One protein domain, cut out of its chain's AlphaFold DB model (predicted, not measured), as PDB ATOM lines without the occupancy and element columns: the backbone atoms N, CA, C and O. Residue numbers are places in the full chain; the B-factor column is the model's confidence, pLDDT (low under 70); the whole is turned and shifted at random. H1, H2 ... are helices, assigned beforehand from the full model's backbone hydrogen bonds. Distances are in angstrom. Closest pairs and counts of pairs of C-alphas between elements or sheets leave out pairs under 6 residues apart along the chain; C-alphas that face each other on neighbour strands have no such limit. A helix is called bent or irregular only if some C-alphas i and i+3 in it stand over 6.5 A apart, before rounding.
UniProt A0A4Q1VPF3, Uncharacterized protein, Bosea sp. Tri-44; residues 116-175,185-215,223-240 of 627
ATOM      1  N   THR A 116     282.408 332.273 242.364       80.75
ATOM      2  CA  THR A 116     282.862 331.118 243.145       80.75
ATOM      3  C   THR A 116     284.359 331.082 243.429       80.75
ATOM      4  O   THR A 116     284.748 330.683 244.519       80.75
ATOM      5  N   GLU A 117     285.198 331.481 242.476       83.69
ATOM      6  CA  GLU A 117     286.657 331.513 242.627       83.69
ATOM      7  C   GLU A 117     287.067 332.675 243.544       83.69
ATOM      8  O   GLU A 117     287.854 332.485 244.468       83.69
ATOM      9  N   LEU A 118     286.428 333.841 243.393       85.44
ATOM     10  CA  LEU A 118     286.591 334.960 244.324       85.44
ATOM     11  C   LEU A 118     286.097 334.600 245.736       85.44
ATOM     12  O   LEU A 118     286.724 334.978 246.726       85.44
ATOM     13  N   LEU A 119     284.984 333.871 245.858       87.50
ATOM     14  CA  LEU A 119     284.503 333.379 247.151       87.50
ATOM     15  C   LEU A 119     285.490 332.383 247.778       87.50
ATOM     16  O   LEU A 119     285.767 332.486 248.972       87.50
ATOM     17  N   ASP A 120     286.050 331.459 246.994       87.62
ATOM     18  CA  ASP A 120     287.025 330.476 247.474       87.62
ATOM     19  C   ASP A 120     288.343 331.128 247.937       87.62
ATOM     20  O   ASP A 120     288.840 330.787 249.014       87.62
ATOM     21  N   GLU A 121     288.860 332.121 247.194       89.25
ATOM     22  CA  GLU A 121     290.007 332.944 247.616       89.25
ATOM     23  C   GLU A 121     289.737 333.623 248.972       89.25
ATOM     24  O   GLU A 121     290.541 333.502 249.900       89.25
ATOM     25  N   ASN A 122     288.593 334.301 249.119       89.62
ATOM     26  CA  ASN A 122     288.251 335.029 250.347       89.62
ATOM     27  C   ASN A 122     287.996 334.094 251.544       89.62
ATOM     28  O   ASN A 122     288.408 334.401 252.663       89.62
ATOM     29  N   LEU A 123     287.345 332.944 251.333       89.88
ATOM     30  CA  LEU A 123     287.132 331.941 252.383       89.88
ATOM     31  C   LEU A 123     288.452 331.317 252.847       89.88
ATOM     32  O   LEU A 123     288.613 331.055 254.040       89.88
ATOM     33  N   ARG A 124     289.404 331.111 251.929       90.00
ATOM     34  CA  ARG A 124     290.757 330.668 252.273       90.00
ATOM     35  C   ARG A 124     291.496 331.721 253.097       90.00
ATOM     36  O   ARG A 124     292.003 331.383 254.160       90.00
ATOM     37  N   GLU A 125     291.506 332.984 252.668       91.94
ATOM     38  CA  GLU A 125     292.185 334.045 253.424       91.94
ATOM     39  C   GLU A 125     291.569 334.236 254.823       91.94
ATOM     40  O   GLU A 125     292.284 334.440 255.806       91.94
ATOM     41  N   LEU A 126     290.244 334.107 254.947       90.81
ATOM     42  CA  LEU A 126     289.562 334.122 256.240       90.81
ATOM     43  C   LEU A 126     289.970 332.930 257.121       90.81
ATOM     44  O   LEU A 126     290.217 333.123 258.310       90.81
ATOM     45  N   ALA A 127     290.093 331.722 256.562       89.62
ATOM     46  CA  ALA A 127     290.582 330.554 257.296       89.62
ATOM     47  C   ALA A 127     292.039 330.733 257.771       89.62
ATOM     48  O   ALA A 127     292.337 330.460 258.934       89.62
ATOM     49  N   ASP A 128     292.918 331.271 256.919       90.94
ATOM     50  CA  ASP A 128     294.321 331.547 257.253       90.94
ATOM     51  C   ASP A 128     294.438 332.613 258.370       90.94
ATOM     52  O   ASP A 128     295.235 332.469 259.302       90.94
ATOM     53  N   ARG A 129     293.592 333.654 258.346       92.38
ATOM     54  CA  ARG A 129     293.482 334.657 259.427       92.38
ATOM     55  C   ARG A 129     292.932 334.058 260.727       92.38
ATOM     56  O   ARG A 129     293.412 334.399 261.809       92.38
ATOM     57  N   LEU A 130     291.950 333.157 260.649       91.81
ATOM     58  CA  LEU A 130     291.422 332.445 261.819       91.81
ATOM     59  C   LEU A 130     292.481 331.541 262.461       91.81
ATOM     60  O   LEU A 130     292.555 331.489 263.686       91.81
ATOM     61  N   ASP A 131     293.328 330.879 261.671       90.19
ATOM     62  CA  ASP A 131     294.444 330.066 262.171       90.19
ATOM     63  C   ASP A 131     295.541 330.914 262.853       90.19
ATOM     64  O   ASP A 131     296.082 330.521 263.891       90.19
ATOM     65  N   GLN A 132     295.813 332.126 262.346       90.56
ATOM     66  CA  GLN A 132     296.688 333.099 263.015       90.56
ATOM     67  C   GLN A 132     296.151 333.494 264.400       90.56
ATOM     68  O   GLN A 132     296.842 333.305 265.402       90.56
ATOM     69  N   VAL A 133     294.901 333.964 264.474       90.88
ATOM     70  CA  VAL A 133     294.260 334.381 265.737       90.88
ATOM     71  C   VAL A 133     294.074 333.202 266.700       90.88
ATOM     72  O   VAL A 133     294.177 333.362 267.920       90.88
ATOM     73  N   MET A 134     293.832 331.997 266.175       92.38
ATOM     74  CA  MET A 134     293.709 330.775 266.966       92.38
ATOM     75  C   MET A 134     294.958 330.514 267.807       92.38
ATOM     76  O   MET A 134     294.804 330.179 268.980       92.38
ATOM     77  N   ARG A 135     296.173 330.710 267.270       88.69
ATOM     78  CA  ARG A 135     297.420 330.464 268.020       88.69
ATOM     79  C   ARG A 135     297.499 331.295 269.297       88.69
ATOM     80  O   ARG A 135     297.761 330.752 270.370       88.69
ATOM     81  N   GLU A 136     297.216 332.590 269.194       90.81
ATOM     82  CA  GLU A 136     297.223 333.520 270.328       90.81
ATOM     83  C   GLU A 136     296.123 333.174 271.341       90.81
ATOM     84  O   GLU A 136     296.377 333.040 272.541       90.81
ATOM     85  N   ARG A 137     294.894 332.939 270.857       90.19
ATOM     86  CA  ARG A 137     293.746 332.577 271.703       90.19
ATOM     87  C   ARG A 137     293.938 331.233 272.407       90.19
ATOM     88  O   ARG A 137     293.570 331.103 273.572       90.19
ATOM     89  N   ALA A 138     294.543 330.256 271.738       88.81
ATOM     90  CA  ALA A 138     294.875 328.958 272.310       88.81
ATOM     91  C   ALA A 138     296.048 329.034 273.297       88.81
ATOM     92  O   ALA A 138     296.154 328.163 274.152       88.81
ATOM     93  N   HIS A 139     296.936 330.028 273.210       88.81
ATOM     94  CA  HIS A 139     297.972 330.242 274.224       88.81
ATOM     95  C   HIS A 139     297.402 330.900 275.494       88.81
ATOM     96  O   HIS A 139     297.744 330.491 276.598       88.81
ATOM     97  N   ALA A 140     296.489 331.866 275.343       90.31
ATOM     98  CA  ALA A 140     295.864 332.572 276.467       90.31
ATOM     99  C   ALA A 140     294.811 331.743 277.243       90.31
ATOM    100  O   ALA A 140     294.518 332.042 278.402       90.31
ATOM    101  N   GLU A 141     294.215 330.721 276.621       91.38
ATOM    102  CA  GLU A 141     293.173 329.885 277.233       91.38
ATOM    103  C   GLU A 141     293.758 328.819 278.178       91.38
ATOM    104  O   GLU A 141     294.486 327.916 277.764       91.38
ATOM    105  N   ARG A 142     293.373 328.888 279.460       87.00
ATOM    106  CA  ARG A 142     293.850 327.980 280.519       87.00
ATOM    107  C   ARG A 142     293.142 326.623 280.503       87.00
ATOM    108  O   ARG A 142     293.728 325.622 280.908       87.00
ATOM    109  N   GLY A 143     291.882 326.562 280.065       89.88
ATOM    110  CA  GLY A 143     291.103 325.324 280.088       89.88
ATOM    111  C   GLY A 143     291.409 324.412 278.898       89.88
ATOM    112  O   GLY A 143     291.030 324.740 277.777       89.88
ATOM    113  N   LEU A 144     291.983 323.223 279.128       83.88
ATOM    114  CA  LEU A 144     292.347 322.258 278.070       83.88
ATOM    115  C   LEU A 144     291.194 321.963 277.082       83.88
ATOM    116  O   LEU A 144     291.384 322.037 275.869       83.88
ATOM    117  N   ASN A 145     289.969 321.746 277.576       81.12
ATOM    118  CA  ASN A 145     288.776 321.503 276.741       81.12
ATOM    119  C   ASN A 145     288.284 322.737 275.951       81.12
ATOM    120  O   ASN A 145     287.529 322.605 274.984       81.12
ATOM    121  N   ARG A 146     288.651 323.957 276.361       82.38
ATOM    122  CA  ARG A 146     288.403 325.181 275.577       82.38
ATOM    123  C   ARG A 146     289.517 325.377 274.554       82.38
ATOM    124  O   ARG A 146     289.217 325.565 273.381       82.38
ATOM    125  N   ARG A 147     290.772 325.200 274.970       87.38
ATOM    126  CA  ARG A 147     291.971 325.239 274.124       87.38
ATOM    127  C   ARG A 147     291.879 324.276 272.935       87.38
ATOM    128  O   ARG A 147     292.129 324.687 271.808       87.38
ATOM    129  N   GLY A 148     291.422 323.041 273.162       85.56
ATOM    130  CA  GLY A 148     291.176 322.058 272.100       85.56
ATOM    131  C   GLY A 148     290.116 322.500 271.083       85.56
ATOM    132  O   GLY A 148     290.322 322.342 269.885       85.56
ATOM    133  N   ARG A 149     289.019 323.129 271.531       83.38
ATOM    134  CA  ARG A 149     287.983 323.676 270.632       83.38
ATOM    135  C   ARG A 149     288.462 324.901 269.853       83.38
ATOM    136  O   ARG A 149     288.177 325.004 268.666       83.38
ATOM    137  N   ILE A 150     289.221 325.791 270.494       87.44
ATOM    138  CA  ILE A 150     289.848 326.945 269.832       87.44
ATOM    139  C   ILE A 150     290.797 326.463 268.725       87.44
ATOM    140  O   ILE A 150     290.728 326.970 267.612       87.44
ATOM    141  N   TYR A 151     291.612 325.438 268.998       87.00
ATOM    142  CA  TYR A 151     292.510 324.814 268.018       87.00
ATOM    143  C   TYR A 151     291.784 324.126 266.850       87.00
ATOM    144  O   TYR A 151     292.290 324.099 265.727       87.00
ATOM    145  N   LEU A 152     290.605 323.556 267.104       86.06
ATOM    146  CA  LEU A 152     289.837 322.823 266.100       86.06
ATOM    147  C   LEU A 152     289.072 323.746 265.136       86.06
ATOM    148  O   LEU A 152     288.984 323.447 263.946       86.06
ATOM    149  N   PHE A 153     288.574 324.880 265.634       87.44
ATOM    150  CA  PHE A 153     287.649 325.754 264.908       87.44
ATOM    151  C   PHE A 153     288.133 326.215 263.513       87.44
ATOM    152  O   PHE A 153     287.352 326.085 262.568       87.44
ATOM    153  N   PRO A 154     289.389 326.673 263.294       89.75
ATOM    154  CA  PRO A 154     289.846 327.046 261.948       89.75
ATOM    155  C   PRO A 154     289.849 325.869 260.964       89.75
ATOM    156  O   PRO A 154     289.606 326.059 259.774       89.75
ATOM    157  N   LYS A 155     290.084 324.643 261.451       86.56
ATOM    158  CA  LYS A 155     290.102 323.424 260.627       86.56
ATOM    159  C   LYS A 155     288.693 323.002 260.222       86.56
ATOM    160  O   LYS A 155     288.474 322.633 259.070       86.56
ATOM    161  N   GLU A 156     287.735 323.095 261.143       84.69
ATOM    162  CA  GLU A 156     286.314 322.889 260.838       84.69
ATOM    163  C   GLU A 156     285.801 323.944 259.851       84.69
ATOM    164  O   GLU A 156     285.153 323.593 258.865       84.69
ATOM    165  N   PHE A 157     286.169 325.214 260.050       87.94
ATOM    166  CA  PHE A 157     285.828 326.305 259.137       87.94
ATOM    167  C   PHE A 157     286.409 326.094 257.728       87.94
ATOM    168  O   PHE A 157     285.685 326.198 256.739       87.94
ATOM    169  N   ALA A 158     287.687 325.711 257.619       87.19
ATOM    170  CA  ALA A 158     288.317 325.382 256.339       87.19
ATOM    171  C   ALA A 158     287.625 324.208 255.615       87.19
ATOM    172  O   ALA A 158     287.595 324.181 254.383       87.19
ATOM    173  N   GLY A 159     287.028 323.271 256.362       85.38
ATOM    174  CA  GLY A 159     286.213 322.182 255.817       85.38
ATOM    175  C   GLY A 159     284.913 322.649 255.152       85.38
ATOM    176  O   GLY A 159     284.504 322.064 254.152       85.38
ATOM    177  N   LEU A 160     284.291 323.730 255.641       85.06
ATOM    178  CA  LEU A 160     283.056 324.293 255.067       85.06
ATOM    179  C   LEU A 160     283.277 325.001 253.722       85.06
ATOM    180  O   LEU A 160     282.323 325.192 252.968       85.06
ATOM    181  N   ARG A 161     284.520 325.390 253.406       87.38
ATOM    182  CA  ARG A 161     284.866 326.189 252.219       87.38
ATOM    183  C   ARG A 161     284.339 325.584 250.915       87.38
ATOM    184  O   ARG A 161     283.721 326.291 250.123       87.38
ATOM    185  N   ARG A 162     284.547 324.277 250.713       84.94
ATOM    186  CA  ARG A 162     284.127 323.567 249.492       84.94
ATOM    187  C   ARG A 162     282.604 323.507 249.370       84.94
ATOM    188  O   ARG A 162     282.080 323.844 248.314       84.94
ATOM    189  N   ASP A 163     281.919 323.129 250.449       87.25
ATOM    190  CA  ASP A 163     280.455 323.020 250.497       87.25
ATOM    191  C   ASP A 163     279.800 324.382 250.180       87.25
ATOM    192  O   ASP A 163     278.901 324.470 249.341       87.25
ATOM    193  N   LEU A 164     280.302 325.465 250.789       87.31
ATOM    194  CA  LEU A 164     279.804 326.831 250.584       87.31
ATOM    195  C   LEU A 164     280.073 327.361 249.169       87.31
ATOM    196  O   LEU A 164     279.184 327.963 248.567       87.31
ATOM    197  N   ALA A 165     281.268 327.124 248.617       86.12
ATOM    198  CA  ALA A 165     281.595 327.529 247.251       86.12
ATOM    199  C   ALA A 165     280.696 326.823 246.219       86.12
ATOM    200  O   ALA A 165     280.198 327.466 245.293       86.12
ATOM    201  N   SER A 166     280.424 325.525 246.405       86.31
ATOM    202  CA  SER A 166     279.495 324.764 245.558       86.31
ATOM    203  C   SER A 166     278.042 325.236 245.697       86.31
ATOM    204  O   SER A 166     277.352 325.376 244.691       86.31
ATOM    205  N   PHE A 167     277.583 325.542 246.914       87.00
ATOM    206  CA  PHE A 167     276.231 326.058 247.159       87.00
ATOM    207  C   PHE A 167     275.982 327.412 246.474       87.00
ATOM    208  O   PHE A 167     274.966 327.600 245.804       87.00
ATOM    209  N   VAL A 168     276.937 328.343 246.580       87.19
ATOM    210  CA  VAL A 168     276.846 329.652 245.913       87.19
ATOM    211  C   VAL A 168     276.931 329.516 244.386       87.19
ATOM    212  O   VAL A 168     276.273 330.285 243.686       87.19
ATOM    213  N   HIS A 169     277.666 328.526 243.860       85.00
ATOM    214  CA  HIS A 169     277.720 328.262 242.417       85.00
ATOM    215  C   HIS A 169     276.341 327.975 241.817       85.00
ATOM    216  O   HIS A 169     275.981 328.571 240.805       85.00
ATOM    217  N   GLU A 170     275.571 327.075 242.435       84.50
ATOM    218  CA  GLU A 170     274.279 326.651 241.889       84.50
ATOM    219  C   GLU A 170     273.196 327.730 242.043       84.50
ATOM    220  O   GLU A 170     272.417 327.929 241.116       84.50
ATOM    221  N   ILE A 171     273.177 328.492 243.147       84.69
ATOM    222  CA  ILE A 171     272.179 329.565 243.348       84.69
ATOM    223  C   ILE A 171     272.391 330.744 242.390       84.69
ATOM    224  O   ILE A 171     271.423 331.317 241.897       84.69
ATOM    225  N   PHE A 172     273.643 331.126 242.121       81.75
ATOM    226  CA  PHE A 172     273.973 332.285 241.276       81.75
ATOM    227  C   PHE A 172     274.390 331.890 239.851       81.75
ATOM    228  O   PHE A 172     275.054 332.649 239.140       81.75
ATOM    229  N   LYS A 173     273.978 330.694 239.420       78.25
ATOM    230  CA  LYS A 173     274.174 330.175 238.068       78.25
ATOM    231  C   LYS A 173     273.431 331.043 237.056       78.25
ATOM    232  O   LYS A 173     272.258 331.368 237.229       78.25
ATOM    233  N   GLN A 174     274.109 331.435 235.982       70.06
ATOM    234  CA  GLN A 174     273.531 332.350 234.999       70.06
ATOM    235  C   GLN A 174     272.438 331.657 234.167       70.06
ATOM    236  O   GLN A 174     272.734 330.858 233.279       70.06
ATOM    237  N   SER A 175     271.175 332.008 234.418       73.12
ATOM    238  CA  SER A 175     270.046 331.686 233.539       73.12
ATOM    239  C   SER A 175     269.844 332.790 232.496       73.12
ATOM    240  O   SER A 175     269.957 333.975 232.802       73.12
ATOM    241  N   GLY A 185     277.097 339.845 249.020       83.00
ATOM    242  CA  GLY A 185     278.126 339.340 249.919       83.00
ATOM    243  C   GLY A 185     277.687 338.046 250.597       83.00
ATOM    244  O   GLY A 185     276.514 337.676 250.548       83.00
ATOM    245  N   VAL A 186     278.637 337.364 251.234       85.69
ATOM    246  CA  VAL A 186     278.392 336.195 252.088       85.69
ATOM    247  C   VAL A 186     278.805 336.578 253.505       85.69
ATOM    248  O   VAL A 186     279.936 337.007 253.723       85.69
ATOM    249  N   TYR A 187     277.888 336.440 254.460       87.88
ATOM    250  CA  TYR A 187     278.075 336.897 255.835       87.88
ATOM    251  C   TYR A 187     277.821 335.750 256.809       87.88
ATOM    252  O   TYR A 187     276.760 335.129 256.785       87.88
ATOM    253  N   PHE A 188     278.786 335.487 257.690       86.12
ATOM    254  CA  PHE A 188     278.636 334.504 258.759       86.12
ATOM    255  C   PHE A 188     277.988 335.155 259.978       86.12
ATOM    256  O   PHE A 188     278.522 336.116 260.531       86.12
ATOM    257  N   THR A 189     276.858 334.612 260.418       84.50
ATOM    258  CA  THR A 189     276.165 335.029 261.638       84.50
ATOM    259  C   THR A 189     275.799 333.812 262.485       84.50
ATOM    260  O   THR A 189     275.706 332.690 261.990       84.50
ATOM    261  N   SER A 190     275.626 334.025 263.789       78.75
ATOM    262  CA  SER A 190     275.112 333.031 264.737       78.75
ATOM    263  C   SER A 190     273.931 333.671 265.449       78.75
ATOM    264  O   SER A 190     274.113 334.721 266.059       78.75
ATOM    265  N   GLY A 191     272.745 333.069 265.354       67.81
ATOM    266  CA  GLY A 191     271.530 333.515 266.044       67.81
ATOM    267  C   GLY A 191     271.325 332.732 267.337       67.81
ATOM    268  O   GLY A 191     271.818 333.130 268.394       67.81
ATOM    269  N   THR A 192     270.639 331.594 267.235       63.84
ATOM    270  CA  THR A 192     270.501 330.600 268.306       63.84
ATOM    271  C   THR A 192     271.475 329.434 268.094       63.84
ATOM    272  O   THR A 192     271.856 329.113 266.969       63.84
ATOM    273  N   GLN A 193     271.944 328.836 269.192       65.81
ATOM    274  CA  GLN A 193     272.834 327.670 269.183       65.81
ATOM    275  C   GLN A 193     272.070 326.500 269.796       65.81
ATOM    276  O   GLN A 193     272.041 326.350 271.016       65.81
ATOM    277  N   GLU A 194     271.409 325.721 268.947       54.84
ATOM    278  CA  GLU A 194     270.528 324.622 269.344       54.84
ATOM    279  C   GLU A 194     271.150 323.263 268.980       54.84
ATOM    280  O   GLU A 194     271.814 323.121 267.952       54.84
ATOM    281  N   GLY A 195     270.934 322.256 269.834       58.41
ATOM    282  CA  GLY A 195     271.405 320.882 269.627       58.41
ATOM    283  C   GLY A 195     272.823 320.571 270.134       58.41
ATOM    284  O   GLY A 195     273.478 321.351 270.829       58.41
ATOM    285  N   THR A 196     273.297 319.364 269.817       55.50
ATOM    286  CA  THR A 196     274.668 318.908 270.091       55.50
ATOM    287  C   THR A 196     275.630 319.411 269.002       55.50
ATOM    288  O   THR A 196     275.373 319.190 267.818       55.50
ATOM    289  N   PRO A 197     276.764 320.056 269.349       59.56
ATOM    290  CA  PRO A 197     277.725 320.531 268.351       59.56
ATOM    291  C   PRO A 197     278.285 319.400 267.471       59.56
ATOM    292  O   PRO A 197     278.882 318.449 267.981       59.56
ATOM    293  N   ILE A 198     278.129 319.530 266.149       56.59
ATOM    294  CA  ILE A 198     278.592 318.543 265.161       56.59
ATOM    295  C   ILE A 198     280.091 318.727 264.905       56.59
ATOM    296  O   ILE A 198     280.494 319.565 264.102       56.59
ATOM    297  N   ASP A 199     280.912 317.897 265.545       60.03
ATOM    298  CA  ASP A 199     282.360 317.860 265.316       60.03
ATOM    299  C   ASP A 199     282.695 316.951 264.127       60.03
ATOM    300  O   ASP A 199     282.853 315.731 264.259       60.03
ATOM    301  N   ARG A 200     282.750 317.541 262.926       60.75
ATOM    302  CA  ARG A 200     283.003 316.792 261.681       60.75
ATOM    303  C   ARG A 200     284.406 316.178 261.654       60.75
ATOM    304  O   ARG A 200     284.591 315.129 261.034       60.75
ATOM    305  N   VAL A 201     285.379 316.818 262.306       59.19
ATOM    306  CA  VAL A 201     286.791 316.415 262.278       59.19
ATOM    307  C   VAL A 201     287.014 315.220 263.200       59.19
ATOM    308  O   VAL A 201     287.499 314.187 262.741       59.19
ATOM    309  N   LEU A 202     286.592 315.294 264.461       61.59
ATOM    310  CA  LEU A 202     286.676 314.185 265.408       61.59
ATOM    311  C   LEU A 202     285.822 312.995 264.956       61.59
ATOM    312  O   LEU A 202     286.261 311.860 265.107       61.59
ATOM    313  N   ALA A 203     284.666 313.226 264.322       60.78
ATOM    314  CA  ALA A 203     283.885 312.149 263.713       60.78
ATOM    315  C   ALA A 203     284.613 311.478 262.527       60.78
ATOM    316  O   ALA A 203     284.464 310.275 262.318       60.78
ATOM    317  N   ALA A 204     285.410 312.220 261.748       63.25
ATOM    318  CA  ALA A 204     286.249 311.644 260.692       63.25
ATOM    319  C   ALA A 204     287.435 310.848 261.262       63.25
ATOM    320  O   ALA A 204     287.696 309.739 260.801       63.25
ATOM    321  N   PHE A 205     288.096 311.355 262.308       62.19
ATOM    322  CA  PHE A 205     289.127 310.604 263.031       62.19
ATOM    323  C   PHE A 205     288.559 309.337 263.694       62.19
ATOM    324  O   PHE A 205     289.139 308.267 263.544       62.19
ATOM    325  N   GLY A 206     287.395 309.415 264.346       62.97
ATOM    326  CA  GLY A 206     286.728 308.262 264.960       62.97
ATOM    327  C   GLY A 206     286.431 307.143 263.959       62.97
ATOM    328  O   GLY A 206     286.754 305.988 264.224       62.97
ATOM    329  N   ARG A 207     285.915 307.489 262.768       65.38
ATOM    330  CA  ARG A 207     285.690 306.523 261.675       65.38
ATOM    331  C   ARG A 207     286.981 305.877 261.171       65.38
ATOM    332  O   ARG A 207     286.996 304.671 260.959       65.38
ATOM    333  N   ASN A 208     288.052 306.651 260.993       63.22
ATOM    334  CA  ASN A 208     289.302 306.138 260.424       63.22
ATOM    335  C   ASN A 208     290.142 305.312 261.415       63.22
ATOM    336  O   ASN A 208     290.950 304.500 260.976       63.22
ATOM    337  N   PHE A 209     289.967 305.512 262.725       70.44
ATOM    338  CA  PHE A 209     290.744 304.834 263.775       70.44
ATOM    339  C   PHE A 209     289.920 303.861 264.639       70.44
ATOM    340  O   PHE A 209     290.425 303.359 265.638       70.44
ATOM    341  N   GLY A 210     288.658 303.590 264.280       56.16
ATOM    342  CA  GLY A 210     287.792 302.644 265.002       56.16
ATOM    343  C   GLY A 210     287.404 303.082 266.421       56.16
ATOM    344  O   GLY A 210     286.951 302.264 267.217       56.16
ATOM    345  N   LEU A 211     287.586 304.363 266.758       65.56
ATOM    346  CA  LEU A 211     287.319 304.895 268.091       65.56
ATOM    347  C   LEU A 211     285.855 305.326 268.210       65.56
ATOM    348  O   LEU A 211     285.395 306.213 267.481       65.56
ATOM    349  N   THR A 212     285.138 304.753 269.181       54.97
ATOM    350  CA  THR A 212     283.780 305.176 269.538       54.97
ATOM    351  C   THR A 212     283.796 306.661 269.887       54.97
ATOM    352  O   THR A 212     284.386 307.079 270.883       54.97
ATOM    353  N   SER A 213     283.176 307.483 269.041       58.66
ATOM    354  CA  SER A 213     283.174 308.936 269.217       58.66
ATOM    355  C   SER A 213     282.353 309.292 270.454       58.66
ATOM    356  O   SER A 213     281.128 309.199 270.431       58.66
ATOM    357  N   GLY A 214     283.031 309.663 271.544       56.09
ATOM    358  CA  GLY A 214     282.389 309.937 272.829       56.09
ATOM    359  C   GLY A 214     281.290 310.993 272.702       56.09
ATOM    360  O   GLY A 214     281.547 312.110 272.244       56.09
ATOM    361  N   GLN A 215     280.069 310.638 273.112       53.69
ATOM    362  CA  GLN A 215     278.927 311.549 273.112       53.69
ATOM    363  C   GLN A 215     279.252 312.787 273.957       53.69
ATOM    364  O   GLN A 215     279.518 312.695 275.155       53.69
ATOM    365  N   GLY A 223     271.493 330.877 273.849       62.22
ATOM    366  CA  GLY A 223     272.086 331.190 272.551       62.22
ATOM    367  C   GLY A 223     272.626 332.620 272.507       62.22
ATOM    368  O   GLY A 223     271.916 333.573 272.818       62.22
ATOM    369  N   LYS A 224     273.898 332.774 272.127       68.31
ATOM    370  CA  LYS A 224     274.528 334.087 271.956       68.31
ATOM    371  C   LYS A 224     274.516 334.489 270.488       68.31
ATOM    372  O   LYS A 224     275.090 333.794 269.647       68.31
ATOM    373  N   ALA A 225     273.921 335.647 270.216       74.31
ATOM    374  CA  ALA A 225     273.959 336.250 268.897       74.31
ATOM    375  C   ALA A 225     275.368 336.796 268.601       74.31
ATOM    376  O   ALA A 225     275.867 337.662 269.321       74.31
ATOM    377  N   PHE A 226     275.997 336.324 267.525       79.81
ATOM    378  CA  PHE A 226     277.262 336.860 267.017       79.81
ATOM    379  C   PHE A 226     277.080 337.366 265.584       79.81
ATOM    380  O   PHE A 226     276.430 336.721 264.760       79.81
ATOM    381  N   PHE A 227     277.668 338.528 265.292       84.12
ATOM    382  CA  PHE A 227     277.725 339.183 263.972       84.12
ATOM    383  C   PHE A 227     276.381 339.630 263.344       84.12
ATOM    384  O   PHE A 227     276.399 340.424 262.408       84.12
ATOM    385  N   VAL A 228     275.223 339.230 263.893       84.69
ATOM    386  CA  VAL A 228     273.878 339.611 263.399       84.69
ATOM    387  C   VAL A 228     273.646 341.128 263.395       84.69
ATOM    388  O   VAL A 228     273.183 341.669 262.396       84.69
ATOM    389  N   ASN A 229     273.973 341.822 264.494       84.69
ATOM    390  CA  ASN A 229     273.713 343.261 264.633       84.69
ATOM    391  C   ASN A 229     274.366 344.063 263.496       84.69
ATOM    392  O   ASN A 229     273.683 344.829 262.823       84.69
ATOM    393  N   ARG A 230     275.650 343.790 263.233       85.00
ATOM    394  CA  ARG A 230     276.447 344.468 262.210       85.00
ATOM    395  C   ARG A 230     275.915 344.246 260.792       85.00
ATOM    396  O   ARG A 230     275.925 345.172 259.991       85.00
ATOM    397  N   LEU A 231     275.423 343.042 260.490       86.69
ATOM    398  CA  LEU A 231     274.807 342.734 259.195       86.69
ATOM    399  C   LEU A 231     273.525 343.550 258.962       86.69
ATOM    400  O   LEU A 231     273.309 344.068 257.870       86.69
ATOM    401  N   LEU A 232     272.674 343.671 259.985       86.44
ATOM    402  CA  LEU A 232     271.418 344.410 259.866       86.44
ATOM    403  C   LEU A 232     271.660 345.916 259.710       86.44
ATOM    404  O   LEU A 232     271.116 346.523 258.792       86.44
ATOM    405  N   THR A 233     272.493 346.508 260.570       85.75
ATOM    406  CA  THR A 233     272.694 347.963 260.609       85.75
ATOM    407  C   THR A 233     273.620 348.490 259.517       85.75
ATOM    408  O   THR A 233     273.269 349.476 258.883       85.75
ATOM    409  N   GLU A 234     274.775 347.858 259.267       85.62
ATOM    410  CA  GLU A 234     275.775 348.377 258.313       85.62
ATOM    411  C   GLU A 234     275.544 347.928 256.859       85.62
ATOM    412  O   GLU A 234     276.175 348.474 255.958       85.62
ATOM    413  N   VAL A 235     274.688 346.925 256.614       85.38
ATOM    414  CA  VAL A 235     274.453 346.381 255.262       85.38
ATOM    415  C   VAL A 235     272.979 346.450 254.873       85.38
ATOM    416  O   VAL A 235     272.631 347.134 253.918       85.38
ATOM    417  N   ILE A 236     272.094 345.761 255.601       83.06
ATOM    418  CA  ILE A 236     270.699 345.579 255.159       83.06
ATOM    419  C   ILE A 236     269.893 346.885 255.237       83.06
ATOM    420  O   ILE A 236     269.102 347.168 254.338       83.06
ATOM    421  N   PHE A 237     270.070 347.687 256.290       84.38
ATOM    422  CA  PHE A 237     269.320 348.938 256.446       84.38
ATOM    423  C   PHE A 237     269.868 350.088 255.588       84.38
ATOM    424  O   PHE A 237     269.077 350.848 255.035       84.38
ATOM    425  N   GLU A 238     271.184 350.164 255.383       81.50
ATOM    426  CA  GLU A 238     271.801 351.157 254.487       81.50
ATOM    427  C   GLU A 238     271.388 350.940 253.009       81.50
ATOM    428  O   GLU A 238     271.304 351.884 252.225       81.50
ATOM    429  N   GLU A 239     271.047 349.702 252.620       76.12
ATOM    430  CA  GLU A 239     270.585 349.350 251.267       76.12
ATOM    431  C   GLU A 239     269.073 349.583 251.003       76.12
ATOM    432  O   GLU A 239     268.600 349.332 249.889       76.12
ATOM    433  N   GLN A 240     268.299 350.125 251.959       66.44
ATOM    434  CA  GLN A 240     266.831 350.290 251.848       66.44
ATOM    435  C   GLN A 240     266.342 351.110 250.634       66.44
ATOM    436  O   GLN A 240     265.200 350.949 250.205       66.44
TER     437      GLN A 240
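AT A GLANCE: This is residues 116 to 175, 185 to 215 and 223 to 240 of the 627 residues of an uncharacterized protein of Bosea sp. Tri-44 (UniProt A0A4Q1VPF3). A long helical hairpin, H1 folding back into the bent helix H2, has two short helices set far from each other: H3 just meets H2 near its bend, while H4 touches no helix. The printed part has 109 residues with four named helices, H1 to H4 in chain order, and no named strand; the class is all helix. It is loose, with a radius of gyration of the C-alphas of 16.9 A and spans of 49 by 33 by 29 A.

HOW THE PARTS SIT: H1, residues 116 to 140, leads by a tight link to H2, residues 144 to 171, assigned as one helix by its hydrogen bonds but bent: C-alphas 151 and 154 are 7.0 A apart. Arms H2a, residues 144 to 151, and H2b, residues 154 to 171, stand at a steep tilt of 41 degrees. H2b is itself irregular, with C-alphas 159 and 162 6.8 A apart. H1, with residues 134 to 139 alone, touches H2a, its hairpin partner, opposite ways at a shallow tilt of 28 degrees; the closest C-alphas, of Ala 138 and Arg 147, are 5.1 A apart. H1 touches H2b opposite ways at 19 degrees, also shallow, closest at the C-alphas of Asp 131 and Pro 154, 5.5 A. H3, residues 200 to 209, only just touches H2b, at its residues 155 to 156 alone, with 3 pairs of C-alphas within 8 A; the closest, of Glu 156 and Val 201, are 6.6 A apart. H4, residues 228 to 236, is apart from H1, both arms and H3. Every O i to N i+4 pair is within hydrogen-bond range in H3 and H4, against 20 of 21 in H1, 3 of 4 in H2a and 11 of 14 in H2b.

IN THESE COORDINATES: H1 begins at C-alpha 116 (282.862, 331.118, 243.145) and is 35.8 A long; H2a measures 10.4 A, H2b 25.8 A, H3 14.4 A and H4 10.7 A, ending at C-alpha 236 (270.699, 345.579, 255.159).

THE WHOLE: The C-alphas farthest apart, of Gly 210 and Gln 240, are 53.7 A apart. The printed part has two cuts: 9 residues of the chain are not printed between residues 175 and 185, whose C-alphas are 19.8 A apart, and 7 are not printed between residues 215 and 223, whose C-alphas are 20.8 A apart. Residues 191 to 208, 210 to 215, 223 to 224 and 240 have pLDDT under 70.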